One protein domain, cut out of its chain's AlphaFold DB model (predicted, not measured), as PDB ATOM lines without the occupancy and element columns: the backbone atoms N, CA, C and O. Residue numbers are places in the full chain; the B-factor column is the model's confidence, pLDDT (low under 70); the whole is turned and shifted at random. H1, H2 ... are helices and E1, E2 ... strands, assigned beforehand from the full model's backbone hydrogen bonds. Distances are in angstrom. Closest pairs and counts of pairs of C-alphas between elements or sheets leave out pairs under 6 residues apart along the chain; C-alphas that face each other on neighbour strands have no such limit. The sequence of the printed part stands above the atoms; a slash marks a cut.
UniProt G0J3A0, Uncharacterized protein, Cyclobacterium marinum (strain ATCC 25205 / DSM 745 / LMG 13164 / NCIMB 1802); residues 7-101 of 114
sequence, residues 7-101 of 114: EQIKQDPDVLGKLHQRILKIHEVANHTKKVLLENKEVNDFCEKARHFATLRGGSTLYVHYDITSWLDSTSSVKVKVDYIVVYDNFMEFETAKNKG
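This is residues 7 to 101 of the 114 residues of an uncharacterized protein of Cyclobacterium marinum (strain ATCC 25205 / DSM 745 / LMG 13164 / NCIMB 1802) (UniProt G0J3A0). Picture a long, twisted sheet of three strands, with H2 packed slantwise over one face and H4 along the other. H3 caps the end of the sheet where E2 ends and E3 begins, and the small H1 lies toward the opposite end. The printed part has 95 residues, with three named helices, then three strands, then a fourth helix; the sheet's order is E1, E2, E3, antiparallel, and the class is mixed, helices and strands. The whole is loose, with a radius of gyration of the C-alphas of 15.5 A and spans of 44 by 30 by 20 A.

Find C-alpha 7 at (25.065, 13.058, 1.132), where H1, residues 7 to 11, begins. H2 follows, residues 13 to 26 and 20.0 A long, then H3, residues 31 to 39 and 12.3 A. Look next at C-alpha 48, at (28.723, 12.317, 31.561): here E1 starts, residues 48 to 56, 23.9 A. E2, residues 62 to 72, covers 31.2 A, and E3, residues 78 to 88, covers 30.4 A. H4, residues 91 to 99, is 12.0 A long and ends with C-alpha 99 at (10.354, 12.312, 20.453).

Begin with the sheet, a meander, each strand the antiparallel neighbour of the one before. In the hairpin of E1 and E2, at 157 degrees, N 54 and O 64 are 2.8 A apart, within hydrogen-bond range. In the hairpin of E2 and E3, at 159 degrees, look for N 86 and O 65, also 2.8 A apart and within range. H2 is on the sheet at a height of 8.6 A, over E3 and slantwise to the strands, at 51 degrees to E3 on the local plane; their closest C-alphas, those of Leu 24 and Val 80, are 6.5 A apart. H4 is on the opposite face from H2, at a height of 9.3 A, over E2 and along it at 8 degrees on the local plane; the closest C-alphas of H4 and E2, those of Phe 94 and Tyr 63, are 6.3 A apart. H3 is on the sheet over E2 and E3, and its closest C-alphas to E3, those of Lys 34 and Val 78, are 5.8 A apart. Helices on both faces give three layers, H2 and H3 on one face and H4 on the other, though H3's local plane leans 68 degrees from the whole sheet's. H1 only just is on the sheet, with 5 pairs of C-alphas within 10 A, and only grazes it with residues 7 to 10. H1 and H2 only just touch, with 3 pairs of C-alphas within 8 A, and only at the corner by their link; the closest are those of Ile 9 and Val 15, 5.9 A. H2 and H3 are apart. In H1, H2, H3 and H4 every O i to N i+4 pair is within hydrogen-bond range.

The two C-alphas farthest apart, those of Glu 42 and Gly 59, are 47.1 A from each other. The printed part has no cut and no long link; the link from H3 to E1, 8 residues, is short, and the others are tight. The mean pLDDT of the printed part is 77.1; look for values under 70 at residues 7 to 13, 44 to 47, 57 to 60, 74, 89 and 101.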
ATOM      1  N   GLU A   7      24.046  13.764   1.916       57.72
ATOM      2  CA  GLU A   7      25.065  13.058   1.132       57.72
ATOM      3  C   GLU A   7      26.379  13.836   1.082       57.72
ATOM      4  O   GLU A   7      27.434  13.252   1.306       57.72
ATOM      5  N   GLN A   8      26.321  15.161   0.914       55.81
ATOM      6  CA  GLN A   8      27.515  16.007   0.927       55.81
ATOM      7  C   GLN A   8      28.197  16.019   2.297       55.81
ATOM      8  O   GLN A   8      29.413  15.949   2.359       55.81
ATOM      9  N   ILE A   9      27.447  16.039   3.404       61.44
ATOM     10  CA  ILE A   9      28.048  15.997   4.752       61.44
ATOM     11  C   ILE A   9      28.693  14.636   5.042       61.44
ATOM     12  O   ILE A   9      29.704  14.574   5.734       61.44
ATOM     13  N   LYS A  10      28.120  13.544   4.521       59.06
ATOM     14  CA  LYS A  10      28.687  12.197   4.674       59.06
ATOM     15  C   LYS A  10      29.912  11.956   3.787       59.06
ATOM     16  O   LYS A  10      30.745  11.136   4.149       59.06
ATOM     17  N   GLN A  11      30.000  12.624   2.638       62.22
ATOM     18  CA  GLN A  11      31.071  12.430   1.652       62.22
ATOM     19  C   GLN A  11      32.182  13.485   1.730       62.22
ATOM     20  O   GLN A  11      33.230  13.278   1.127       62.22
ATOM     21  N   ASP A  12      31.974  14.590   2.453       64.38
ATOM     22  CA  ASP A  12      32.944  15.675   2.621       64.38
ATOM     23  C   ASP A  12      33.531  15.683   4.054       64.38
ATOM     24  O   ASP A  12      32.894  16.184   4.996       64.38
ATOM     25  N   PRO A  13      34.757  15.152   4.238       67.38
ATOM     26  CA  PRO A  13      35.442  15.125   5.528       67.38
ATOM     27  C   PRO A  13      35.654  16.515   6.140       67.38
ATOM     28  O   PRO A  13      35.673  16.643   7.367       67.38
ATOM     29  N   ASP A  14      35.767  17.570   5.326       74.56
ATOM     30  CA  ASP A  14      36.012  18.927   5.819       74.56
ATOM     31  C   ASP A  14      34.763  19.516   6.476       74.56
ATOM     32  O   ASP A  14      34.852  20.259   7.462       74.56
ATOM     33  N   VAL A  15      33.579  19.198   5.950       73.75
ATOM     34  CA  VAL A  15      32.304  19.678   6.500       73.75
ATOM     35  C   VAL A  15      32.003  18.985   7.822       73.75
ATOM     36  O   VAL A  15      31.686  19.657   8.811       73.75
ATOM     37  N   LEU A  16      32.168  17.661   7.869       73.12
ATOM     38  CA  LEU A  16      32.002  16.894   9.100       73.12
ATOM     39  C   LEU A  16      33.059  17.287  10.145       73.12
ATOM     40  O   LEU A  16      32.722  17.481  11.314       73.12
ATOM     41  N   GLY A  17      34.305  17.513   9.722       77.94
ATOM     42  CA  GLY A  17      35.387  17.993  10.580       77.94
ATOM     43  C   GLY A  17      35.098  19.365  11.195       77.94
ATOM     44  O   GLY A  17      35.257  19.553  12.404       77.94
ATOM     45  N   LYS A  18      34.593  20.325  10.408       81.75
ATOM     46  CA  LYS A  18      34.181  21.649  10.916       81.75
ATOM     47  C   LYS A  18      33.030  21.551  11.915       81.75
ATOM     48  O   LYS A  18      33.047  22.252  12.930       81.75
ATOM     49  N   LEU A  19      32.046  20.692  11.650       79.88
ATOM     50  CA  LEU A  19      30.931  20.453  12.566       79.88
ATOM     51  C   LEU A  19      31.417  19.832  13.883       79.88
ATOM     52  O   LEU A  19      31.073  20.333  14.952       79.88
ATOM     53  N   HIS A  20      32.280  18.820  13.807       82.88
ATOM     54  CA  HIS A  20      32.903  18.182  14.964       82.88
ATOM     55  C   HIS A  20      33.667  19.193  15.836       82.88
ATOM     56  O   HIS A  20      33.417  19.295  17.037       82.88
ATOM     57  N   GLN A  21      34.533  20.017  15.236       84.38
ATOM     58  CA  GLN A  21      35.271  21.063  15.959       84.38
ATOM     59  C   GLN A  21      34.339  22.088  16.616       84.38
ATOM     60  O   GLN A  21      34.587  22.556  17.731       84.38
ATOM     61  N   ARG A  22      33.235  22.438  15.946       84.38
ATOM     62  CA  ARG A  22      32.248  23.361  16.506       84.38
ATOM     63  C   ARG A  22      31.532  22.762  17.717       84.38
ATOM     64  O   ARG A  22      31.341  23.488  18.689       84.38
ATOM     65  N   ILE A  23      31.171  21.480  17.665       84.81
ATOM     66  CA  ILE A  23      30.552  20.752  18.783       84.81
ATOM     67  C   ILE A  23      31.507  20.721  19.981       84.81
ATOM     68  O   ILE A  23      31.113  21.139  21.066       84.81
ATOM     69  N   LEU A  24      32.771  20.334  19.777       84.94
ATOM     70  CA  LEU A  24      33.775  20.306  20.849       84.94
ATOM     71  C   LEU A  24      33.943  21.660  21.541       84.94
ATOM     72  O   LEU A  24      34.041  21.721  22.762       84.94
ATOM     73  N   LYS A  25      33.943  22.754  20.771       86.75
ATOM     74  CA  LYS A  25      34.070  24.107  21.326       86.75
ATOM     75  C   LYS A  25      32.858  24.527  22.163       86.75
ATOM     76  O   LYS A  25      33.014  25.284  23.112       86.75
ATOM     77  N   ILE A  26      31.653  24.100  21.782       85.44
ATOM     78  CA  ILE A  26      30.421  24.418  22.524       85.44
ATOM     79  C   ILE A  26      30.377  23.648  23.845       85.44
ATOM     80  O   ILE A  26      29.928  24.193  24.848       85.44
ATOM     81  N   HIS A  27      30.860  22.408  23.837       85.56
ATOM     82  CA  HIS A  27      30.810  21.501  24.981       85.56
ATOM     83  C   HIS A  27      32.108  21.463  25.776       85.56
ATOM     84  O   HIS A  27      32.394  20.473  26.435       85.56
ATOM     85  N   GLU A  28      32.924  22.515  25.730       85.00
ATOM     86  CA  GLU A  28      34.133  22.542  26.544       85.00
ATOM     87  C   GLU A  28      33.781  22.340  28.028       85.00
ATOM     88  O   GLU A  28      32.970  23.072  28.598       85.00
ATOM     89  N   VAL A  29      34.399  21.338  28.663       82.56
ATOM     90  CA  VAL A  29      34.113  21.031  30.066       82.56
ATOM     91  C   VAL A  29      34.551  22.202  30.941       82.56
ATOM     92  O   VAL A  29      35.721  22.604  30.937       82.56
ATOM     93  N   ALA A  30      33.618  22.739  31.723       84.12
ATOM     94  CA  ALA A  30      33.903  23.824  32.646       84.12
ATOM     95  C   ALA A  30      34.951  23.402  33.691       84.12
ATOM     96  O   ALA A  30      34.982  22.257  34.142       84.12
ATOM     97  N   ASN A  31      35.803  24.339  34.120       84.25
ATOM     98  CA  ASN A  31      36.921  24.035  35.025       84.25
ATOM     99  C   ASN A  31      36.482  23.407  36.358       84.25
ATOM    100  O   ASN A  31      37.185  22.549  36.886       84.25
ATOM    101  N   HIS A  32      35.318  23.797  36.886       81.81
ATOM    102  CA  HIS A  32      34.778  23.197  38.107       81.81
ATOM    103  C   HIS A  32      34.414  21.719  37.893       81.81
ATOM    104  O   HIS A  32      34.790  20.880  38.705       81.81
ATOM    105  N   THR A  33      33.782  21.381  36.767       79.31
ATOM    106  CA  THR A  33      33.464  19.995  36.397       79.31
ATOM    107  C   THR A  33      34.734  19.184  36.148       79.31
ATOM    108  O   THR A  33      34.834  18.058  36.623       79.31
ATOM    109  N   LYS A  34      35.751  19.766  35.487       83.12
ATOM    110  CA  LYS A  34      37.066  19.118  35.305       83.12
ATOM    111  C   LYS A  34      37.689  18.729  36.648       83.12
ATOM    112  O   LYS A  34      38.180  17.615  36.785       83.12
ATOM    113  N   LYS A  35      37.647  19.631  37.636       83.19
ATOM    114  CA  LYS A  35      38.160  19.375  38.987       83.19
ATOM    115  C   LYS A  35      37.434  18.200  39.648       83.19
ATOM    116  O   LYS A  35      38.097  17.272  40.086       83.19
ATOM    117  N   VAL A  36      36.099  18.209  39.641       81.50
ATOM    118  CA  VAL A  36      35.285  17.128  40.225       81.50
ATOM    119  C   VAL A  36      35.572  15.784  39.550       81.50
ATOM    120  O   VAL A  36      35.768  14.788  40.236       81.50
ATOM    121  N   LEU A  37      35.647  15.752  38.217       78.06
ATOM    122  CA  LEU A  37      35.968  14.534  37.467       78.06
ATOM    123  C   LEU A  37      37.364  13.997  37.828       78.06
ATOM    124  O   LEU A  37      37.515  12.801  38.040       78.06
ATOM    125  N   LEU A  38      38.372  14.866  37.960       81.88
ATOM    126  CA  LEU A  38      39.734  14.469  38.347       81.88
ATOM    127  C   LEU A  38      39.837  13.963  39.790       81.88
ATOM    128  O   LEU A  38      40.609  13.043  40.053       81.88
ATOM    129  N   GLU A  39      39.085  14.571  40.706       85.25
ATOM    130  CA  GLU A  39      39.032  14.184  42.121       85.25
ATOM    131  C   GLU A  39      38.355  12.829  42.344       85.25
ATOM    132  O   GLU A  39      38.593  12.229  43.381       85.25
ATOM    133  N   ASN A  40      37.551  12.357  41.383       80.31
ATOM    134  CA  ASN A  40      36.801  11.098  41.457       80.31
ATOM    135  C   ASN A  40      37.235  10.104  40.364       80.31
ATOM    136  O   ASN A  40      36.446   9.275  39.910       80.31
ATOM    137  N   LYS A  41      38.482  10.199  39.887       76.69
ATOM    138  CA  LYS A  41      38.995   9.390  38.764       76.69
ATOM    139  C   LYS A  41      39.006   7.881  39.033       76.69
ATOM    140  O   LYS A  41      39.083   7.090  38.100       76.69
ATOM    141  N   GLU A  42      38.986   7.488  40.300       79.69
ATOM    142  CA  GLU A  42      38.898   6.105  40.767       79.69
ATOM    143  C   GLU A  42      37.489   5.509  40.655       79.69
ATOM    144  O   GLU A  42      37.321   4.295  40.782       79.69
ATOM    145  N   VAL A  43      36.473   6.338  40.404       75.06
ATOM    146  CA  VAL A  43      35.108   5.875  40.170       75.06
ATOM    147  C   VAL A  43      35.001   5.393  38.724       75.06
ATOM    148  O   VAL A  43      34.986   6.180  37.777       75.06
ATOM    149  N   ASN A  44      34.924   4.071  38.555       63.00
ATOM    150  CA  ASN A  44      34.707   3.450  37.250       63.00
ATOM    151  C   ASN A  44      33.442   4.021  36.586       63.00
ATOM    152  O   ASN A  44      32.413   4.192  37.238       63.00
ATOM    153  N   ASP A  45      33.532   4.303  35.286       61.56
ATOM    154  CA  ASP A  45      32.455   4.861  34.458       61.56
ATOM    155  C   ASP A  45      31.915   6.237  34.891       61.56
ATOM    156  O   ASP A  45      30.824   6.629  34.468       61.56
ATOM    157  N   PHE A  46      32.684   7.018  35.662       65.50
ATOM    158  CA  PHE A  46      32.352   8.411  35.982       65.50
ATOM    159  C   PHE A  46      32.521   9.316  34.749       65.50
ATOM    160  O   PHE A  46      33.477  10.077  34.601       65.50
ATOM    161  N   CYS A  47      31.588   9.170  33.810       67.62
ATOM    162  CA  CYS A  47      31.502   9.912  32.565       67.62
ATOM    163  C   CYS A  47      30.091  10.476  32.392       67.62
ATOM    164  O   CYS A  47      29.090   9.820  32.686       67.62
ATOM    165  N   GLU A  48      30.004  11.708  31.903       70.88
ATOM    166  CA  GLU A  48      28.723  12.317  31.561       70.88
ATOM    167  C   GLU A  48      28.444  12.046  30.087       70.88
ATOM    168  O   GLU A  48      29.220  12.472  29.231       70.88
ATOM    169  N   LYS A  49      27.353  11.331  29.795       79.06
ATOM    170  CA  LYS A  49      26.867  11.104  28.430       79.06
ATOM    171  C   LYS A  49      25.629  11.945  28.193       79.06
ATOM    172  O   LYS A  49      24.653  11.822  28.931       79.06
ATOM    173  N   ALA A  50      25.650  12.751  27.141       81.12
ATOM    174  CA  ALA A  50      24.536  13.620  26.799       81.12
ATOM    175  C   ALA A  50      24.207  13.537  25.311       81.12
ATOM    176  O   ALA A  50      25.092  13.555  24.456       81.12
ATOM    177  N   ARG A  51      22.904  13.483  25.021       83.25
ATOM    178  CA  ARG A  51      22.357  13.546  23.668       83.25
ATOM    179  C   ARG A  51      21.832  14.931  23.376       83.25
ATOM    180  O   ARG A  51      20.984  15.442  24.106       83.25
ATOM    181  N   HIS A  52      22.252  15.496  22.255       86.06
ATOM    182  CA  HIS A  52      21.818  16.815  21.826       86.06
ATOM    183  C   HIS A  52      21.122  16.750  20.476       86.06
ATOM    184  O   HIS A  52      21.605  16.123  19.538       86.06
ATOM    185  N   PHE A  53      20.006  17.465  20.376       84.38
ATOM    186  CA  PHE A  53      19.285  17.716  19.135       84.38
ATOM    187  C   PHE A  53      19.435  19.199  18.800       84.38
ATOM    188  O   PHE A  53      19.089  20.059  19.610       84.38
ATOM    189  N   ALA A  54      19.971  19.508  17.622       85.81
ATOM    190  CA  ALA A  54      20.282  20.866  17.208       85.81
ATOM    191  C   ALA A  54      19.820  21.136  15.775       85.81
ATOM    192  O   ALA A  54      19.903  20.286  14.890       85.81
ATOM    193  N   THR A  55      19.384  22.371  15.542       84.75
ATOM    194  CA  THR A  55      19.097  22.881  14.200       84.75
ATOM    195  C   THR A  55      20.136  23.926  13.825       84.75
ATOM    196  O   THR A  55      20.249  24.952  14.498       84.75
ATOM    197  N   LEU A  56      20.874  23.698  12.745       76.75
ATOM    198  CA  LEU A  56      21.851  24.645  12.212       76.75
ATOM    199  C   LEU A  56      21.198  25.420  11.067       76.75
ATOM    200  O   LEU A  56      20.861  24.855  10.026       76.75
ATOM    201  N   ARG A  57      20.988  26.723  11.275       69.06
ATOM    202  CA  ARG A  57      20.385  27.613  10.274       69.06
ATOM    203  C   ARG A  57      21.474  28.201   9.375       69.06
ATOM    204  O   ARG A  57      22.410  28.828   9.862       69.06
ATOM    205  N   GLY A  58      21.337  27.992   8.068       68.88
ATOM    206  CA  GLY A  58      22.232  28.507   7.027       68.88
ATOM    207  C   GLY A  58      21.450  28.869   5.762       68.88
ATOM    208  O   GLY A  58      20.484  29.620   5.838       68.88
ATOM    209  N   GLY A  59      21.851  28.331   4.601       66.25
ATOM    210  CA  GLY A  59      21.067  28.429   3.354       66.25
ATOM    211  C   GLY A  59      19.946  27.383   3.242       66.25
ATOM    212  O   GLY A  59      18.942  27.611   2.574       66.25
ATOM    213  N   SER A  60      20.117  26.249   3.917       64.62
ATOM    214  CA  SER A  60      19.102  25.241   4.224       64.62
ATOM    215  C   SER A  60      19.242  24.890   5.707       64.62
ATOM    216  O   SER A  60      20.347  24.945   6.254       64.62
ATOM    217  N   THR A  61      18.132  24.598   6.386       76.75
ATOM    218  CA  THR A  61      18.172  24.179   7.793       76.75
ATOM    219  C   THR A  61      18.681  22.749   7.863       76.75
ATOM    220  O   THR A  61      18.071  21.854   7.285       76.75
ATOM    221  N   LEU A  62      19.783  22.544   8.579       75.81
ATOM    222  CA  LEU A  62      20.288  21.214   8.895       75.81
ATOM    223  C   LEU A  62      19.738  20.777  10.246       75.81
ATOM    224  O   LEU A  62      19.849  21.502  11.237       75.81
ATOM    225  N   TYR A  63      19.174  19.580  10.274       83.12
ATOM    226  CA  TYR A  63      18.683  18.938  11.481       83.12
ATOM    227  C   TYR A  63      19.700  17.883  11.893       83.12
ATOM    228  O   TYR A  63      19.991  16.967  11.123       83.12
ATOM    229  N   VAL A  64      20.285  18.034  13.078       82.50
ATOM    230  CA  VAL A  64      21.403  17.201  13.526       82.50
ATOM    231  C   VAL A  64      21.137  16.724  14.939       82.50
ATOM    232  O   VAL A  64      20.650  17.485  15.775       82.50
ATOM    233  N   HIS A  65      21.499  15.483  15.231       86.69
ATOM    234  CA  HIS A  65      21.696  15.062  16.609       86.69
ATOM    235  C   HIS A  65      23.085  14.454  16.792       86.69
ATOM    236  O   HIS A  65      23.684  13.959  15.837       86.69
ATOM    237  N   TYR A  66      23.620  14.555  18.002       82.44
ATOM    238  CA  TYR A  66      24.950  14.064  18.353       82.44
ATOM    239  C   TYR A  66      24.985  13.646  19.829       82.44
ATOM    240  O   TYR A  66      24.322  14.284  20.653       82.44
ATOM    241  N   ASP A  67      25.745  12.597  20.155       82.75
ATOM    242  CA  ASP A  67      26.093  12.268  21.545       82.75
ATOM    243  C   ASP A  67      27.500  12.768  21.840       82.75
ATOM    244  O   ASP A  67      28.414  12.691  21.010       82.75
ATOM    245  N   ILE A  68      27.651  13.264  23.059       82.12
ATOM    246  CA  ILE A  68      28.934  13.598  23.645       82.12
ATOM    247  C   ILE A  68      29.141  12.792  24.919       82.12
ATOM    248  O   ILE A  68      28.196  12.554  25.675       82.12
ATOM    249  N   THR A  69      30.398  12.448  25.172       83.31
ATOM    250  CA  THR A  69      30.845  11.906  26.449       83.31
ATOM    251  C   THR A  69      31.962  12.778  27.009       83.31
ATOM    252  O   THR A  69      32.989  12.982  26.354       83.31
ATOM    253  N   SER A  70      31.793  13.266  28.236       80.44
ATOM    254  CA  SER A  70      32.886  13.825  29.036       80.44
ATOM    255  C   SER A  70      33.606  12.677  29.735       80.44
ATOM    256  O   SER A  70      32.986  11.953  30.514       80.44
ATOM    257  N   TRP A  71      34.896  12.490  29.459       73.94
ATOM    258  CA  TRP A  71      35.683  11.376  29.996       73.94
ATOM    259  C   TRP A  71      37.095  11.811  30.398       73.94
ATOM    260  O   TRP A  71      37.616  12.826  29.928       73.94
ATOM    261  N   LEU A  72      37.701  11.024  31.285       75.19
ATOM    262  CA  LEU A  72      39.122  11.093  31.611       75.19
ATOM    263  C   LEU A  72      39.904  10.267  30.597       75.19
ATOM    264  O   LEU A  72      39.707   9.056  30.502       75.19
ATOM    265  N   ASP A  73      40.794  10.910  29.850       73.00
ATOM    266  CA  ASP A  73      41.670  10.196  28.932       73.00
ATOM    267  C   ASP A  73      42.861   9.537  29.648       73.00
ATOM    268  O   ASP A  73      43.109   9.740  30.839       73.00
ATOM    269  N   SER A  74      43.643   8.751  28.903       67.56
ATOM    270  CA  SER A  74      44.827   8.050  29.421       67.56
ATOM    271  C   SER A  74      45.913   8.979  29.976       67.56
ATOM    272  O   SER A  74      46.796   8.522  30.699       67.56
ATOM    273  N   THR A  75      45.849  10.283  29.682       74.00
ATOM    274  CA  THR A  75      46.760  11.303  30.220       74.00
ATOM    275  C   THR A  75      46.221  11.976  31.483       74.00
ATOM    276  O   THR A  75      46.787  12.967  31.937       74.00
ATOM    277  N   SER A  76      45.148  11.440  32.080       72.56
ATOM    278  CA  SER A  76      44.436  12.061  33.207       72.56
ATOM    279  C   SER A  76      43.934  13.468  32.879       72.56
ATOM    280  O   SER A  76      43.893  14.335  33.749       72.56
ATOM    281  N   SER A  77      43.567  13.720  31.622       79.75
ATOM    282  CA  SER A  77      42.946  14.976  31.216       79.75
ATOM    283  C   SER A  77      41.466  14.755  30.926       79.75
ATOM    284  O   SER A  77      41.071  13.765  30.311       79.75
ATOM    285  N   VAL A  78      40.628  15.678  31.394       83.25
ATOM    286  CA  VAL A  78      39.190  15.643  31.125       83.25
ATOM    287  C   VAL A  78      38.934  16.234  29.747       83.25
ATOM    288  O   VAL A  78      39.253  17.403  29.499       83.25
ATOM    289  N   LYS A  79      38.337  15.439  28.861       83.19
ATOM    290  CA  LYS A  79      38.029  15.823  27.482       83.19
ATOM    291  C   LYS A  79      36.591  15.487  27.130       83.19
ATOM    292  O   LYS A  79      36.010  14.536  27.647       83.19
ATOM    293  N   VAL A  80      36.045  16.255  26.192       84.75
ATOM    294  CA  VAL A  80      34.823  15.871  25.491       84.75
ATOM    295  C   VAL A  80      35.193  15.046  24.278       84.75
ATOM    296  O   VAL A  80      36.085  15.402  23.508       84.75
ATOM    297  N   LYS A  81      34.481  13.942  24.115       83.38
ATOM    298  CA  LYS A  81      34.475  13.125  22.915       83.38
ATOM    299  C   LYS A  81      33.109  13.259  22.264       83.38
ATOM    300  O   LYS A  81      32.095  13.173  22.947       83.38
ATOM    301  N   VAL A  82      33.090  13.468  20.952       81.19
ATOM    302  CA  VAL A  82      31.869  13.330  20.157       81.19
ATOM    303  C   VAL A  82      31.785  11.869  19.738       81.19
ATOM    304  O   VAL A  82      32.651  11.394  19.007       81.19
ATOM    305  N   ASP A  83      30.793  11.144  20.241       77.44
ATOM    306  CA  ASP A  83      30.663   9.709  19.968       77.44
ATOM    307  C   ASP A  83      29.976   9.446  18.633       77.44
ATOM    308  O   ASP A  83      30.328   8.500  17.932       77.44
ATOM    309  N   TYR A  84      29.028  10.302  18.256       77.31
ATOM    310  CA  TYR A  84      28.420  10.256  16.936       77.31
ATOM    311  C   TYR A  84      27.882  11.617  16.514       77.31
ATOM    312  O   TYR A  84      27.582  12.481  17.338       77.31
ATOM    313  N   ILE A  85      27.667  11.761  15.207       78.75
ATOM    314  CA  ILE A  85      26.914  12.856  14.602       78.75
ATOM    315  C   ILE A  85      25.989  12.251  13.549       78.75
ATOM    316  O   ILE A  85      26.432  11.500  12.683       78.75
ATOM    317  N   VAL A  86      24.708  12.598  13.589       77.94
ATOM    318  CA  VAL A  86      23.725  12.169  12.596       77.94
ATOM    319  C   VAL A  86      23.004  13.384  12.049       77.94
ATOM    320  O   VAL A  86      22.505  14.223  12.797       77.94
ATOM    321  N   VAL A  87      22.911  13.435  10.725       77.88
ATOM    322  CA  VAL A  87      22.210  14.480   9.982       77.88
ATOM    323  C   VAL A  87      20.964  13.892   9.332       77.88
ATOM    324  O   VAL A  87      21.028  12.817   8.725       77.88
ATOM    325  N   TYR A  88      19.855  14.616   9.457       75.38
ATOM    326  CA  TYR A  88      18.556  14.264   8.897       75.38
ATOM    327  C   TYR A  88      18.228  15.105   7.670       75.38
ATOM    328  O   TYR A  88      18.590  16.284   7.595       75.38
ATOM    329  N   ASP A  89      17.487  14.504   6.742       69.38
ATOM    330  CA  ASP A  89      17.090  15.157   5.494       69.38
ATOM    331  C   ASP A  89      15.907  16.114   5.688       69.38
ATOM    332  O   ASP A  89      15.751  17.075   4.935       69.38
ATOM    333  N   ASN A  90      15.065  15.880   6.702       79.56
ATOM    334  CA  ASN A  90      13.888  16.704   6.961       79.56
ATOM    335  C   ASN A  90      13.517  16.800   8.453       79.56
ATOM    336  O   ASN A  90      13.952  16.013   9.294       79.56
ATOM    337  N   PHE A  91      12.672  17.788   8.758       81.69
ATOM    338  CA  PHE A  91      12.204  18.099  10.110       81.69
ATOM    339  C   PHE A  91      11.407  16.962  10.760       81.69
ATOM    340  O   PHE A  91      11.561  16.714  11.951       81.69
ATOM    341  N   MET A  92      10.574  16.257   9.989       81.38
ATOM    342  CA  MET A  92       9.717  15.196  10.525       81.38
ATOM    343  C   MET A  92      10.538  14.003  11.017       81.38
ATOM    344  O   MET A  92      10.249  13.459  12.083       81.38
ATOM    345  N   GLU A  93      11.582  13.617  10.280       76.31
ATOM    346  CA  GLU A  93      12.517  12.559  10.683       76.31
ATOM    347  C   GLU A  93      13.258  12.945  11.974       76.31
ATOM    348  O   GLU A  93      13.333  12.153  12.916       76.31
ATOM    349  N   PHE A  94      13.719  14.195  12.053       80.88
ATOM    350  CA  PHE A  94      14.383  14.751  13.230       80.88
ATOM    351  C   PHE A  94      13.478  14.785  14.469       80.88
ATOM    352  O   PHE A  94      13.866  14.277  15.521       80.88
ATOM    353  N   GLU A  95      12.265  15.332  14.361       80.00
ATOM    354  CA  GLU A  95      11.326  15.391  15.489       80.00
ATOM    355  C   GLU A  95      10.852  13.996  15.899       80.00
ATOM    356  O   GLU A  95      10.690  13.727  17.087       80.00
ATOM    357  N   THR A  96      10.704  13.068  14.949       80.06
ATOM    358  CA  THR A  96      10.412  11.666  15.271       80.06
ATOM    359  C   THR A  96      11.536  11.056  16.100       80.06
ATOM    360  O   THR A  96      11.265  10.419  17.115       80.06
ATOM    361  N   ALA A  97      12.798  11.254  15.710       74.38
ATOM    362  CA  ALA A  97      13.935  10.727  16.457       74.38
ATOM    363  C   ALA A  97      14.097  11.378  17.839       74.38
ATOM    364  O   ALA A  97      14.412  10.693  18.811       74.38
ATOM    365  N   LYS A  98      13.829  12.682  17.937       78.19
ATOM    366  CA  LYS A  98      13.820  13.436  19.194       78.19
ATOM    367  C   LYS A  98      12.725  12.956  20.147       78.19
ATOM    368  O   LYS A  98      13.018  12.684  21.305       78.19
ATOM    369  N   ASN A  99      11.495  12.784  19.657       77.50
ATOM    370  CA  ASN A  99      10.354  12.312  20.453       77.50
ATOM    371  C   ASN A  99      10.473  10.837  20.837       77.50
ATOM    372  O   ASN A  99      10.061  10.450  21.926       77.50
ATOM    373  N   LYS A 100      11.083  10.017  19.972       72.06
ATOM    374  CA  LYS A 100      11.473   8.641  20.311       72.06
ATOM    375  C   LYS A 100      12.555   8.573  21.374       72.06
ATOM    376  O   LYS A 100      12.840   7.462  21.806       72.06
ATOM    377  N   GLY A 101      13.125   9.722  21.759       56.09
ATOM    378  CA  GLY A 101      13.673   9.969  23.080       56.09
ATOM    379  C   GLY A 101      14.316   8.727  23.649       56.09
ATOM    380  O   GLY A 101      13.720   8.040  24.473       56.09
TER     381      GLY A 101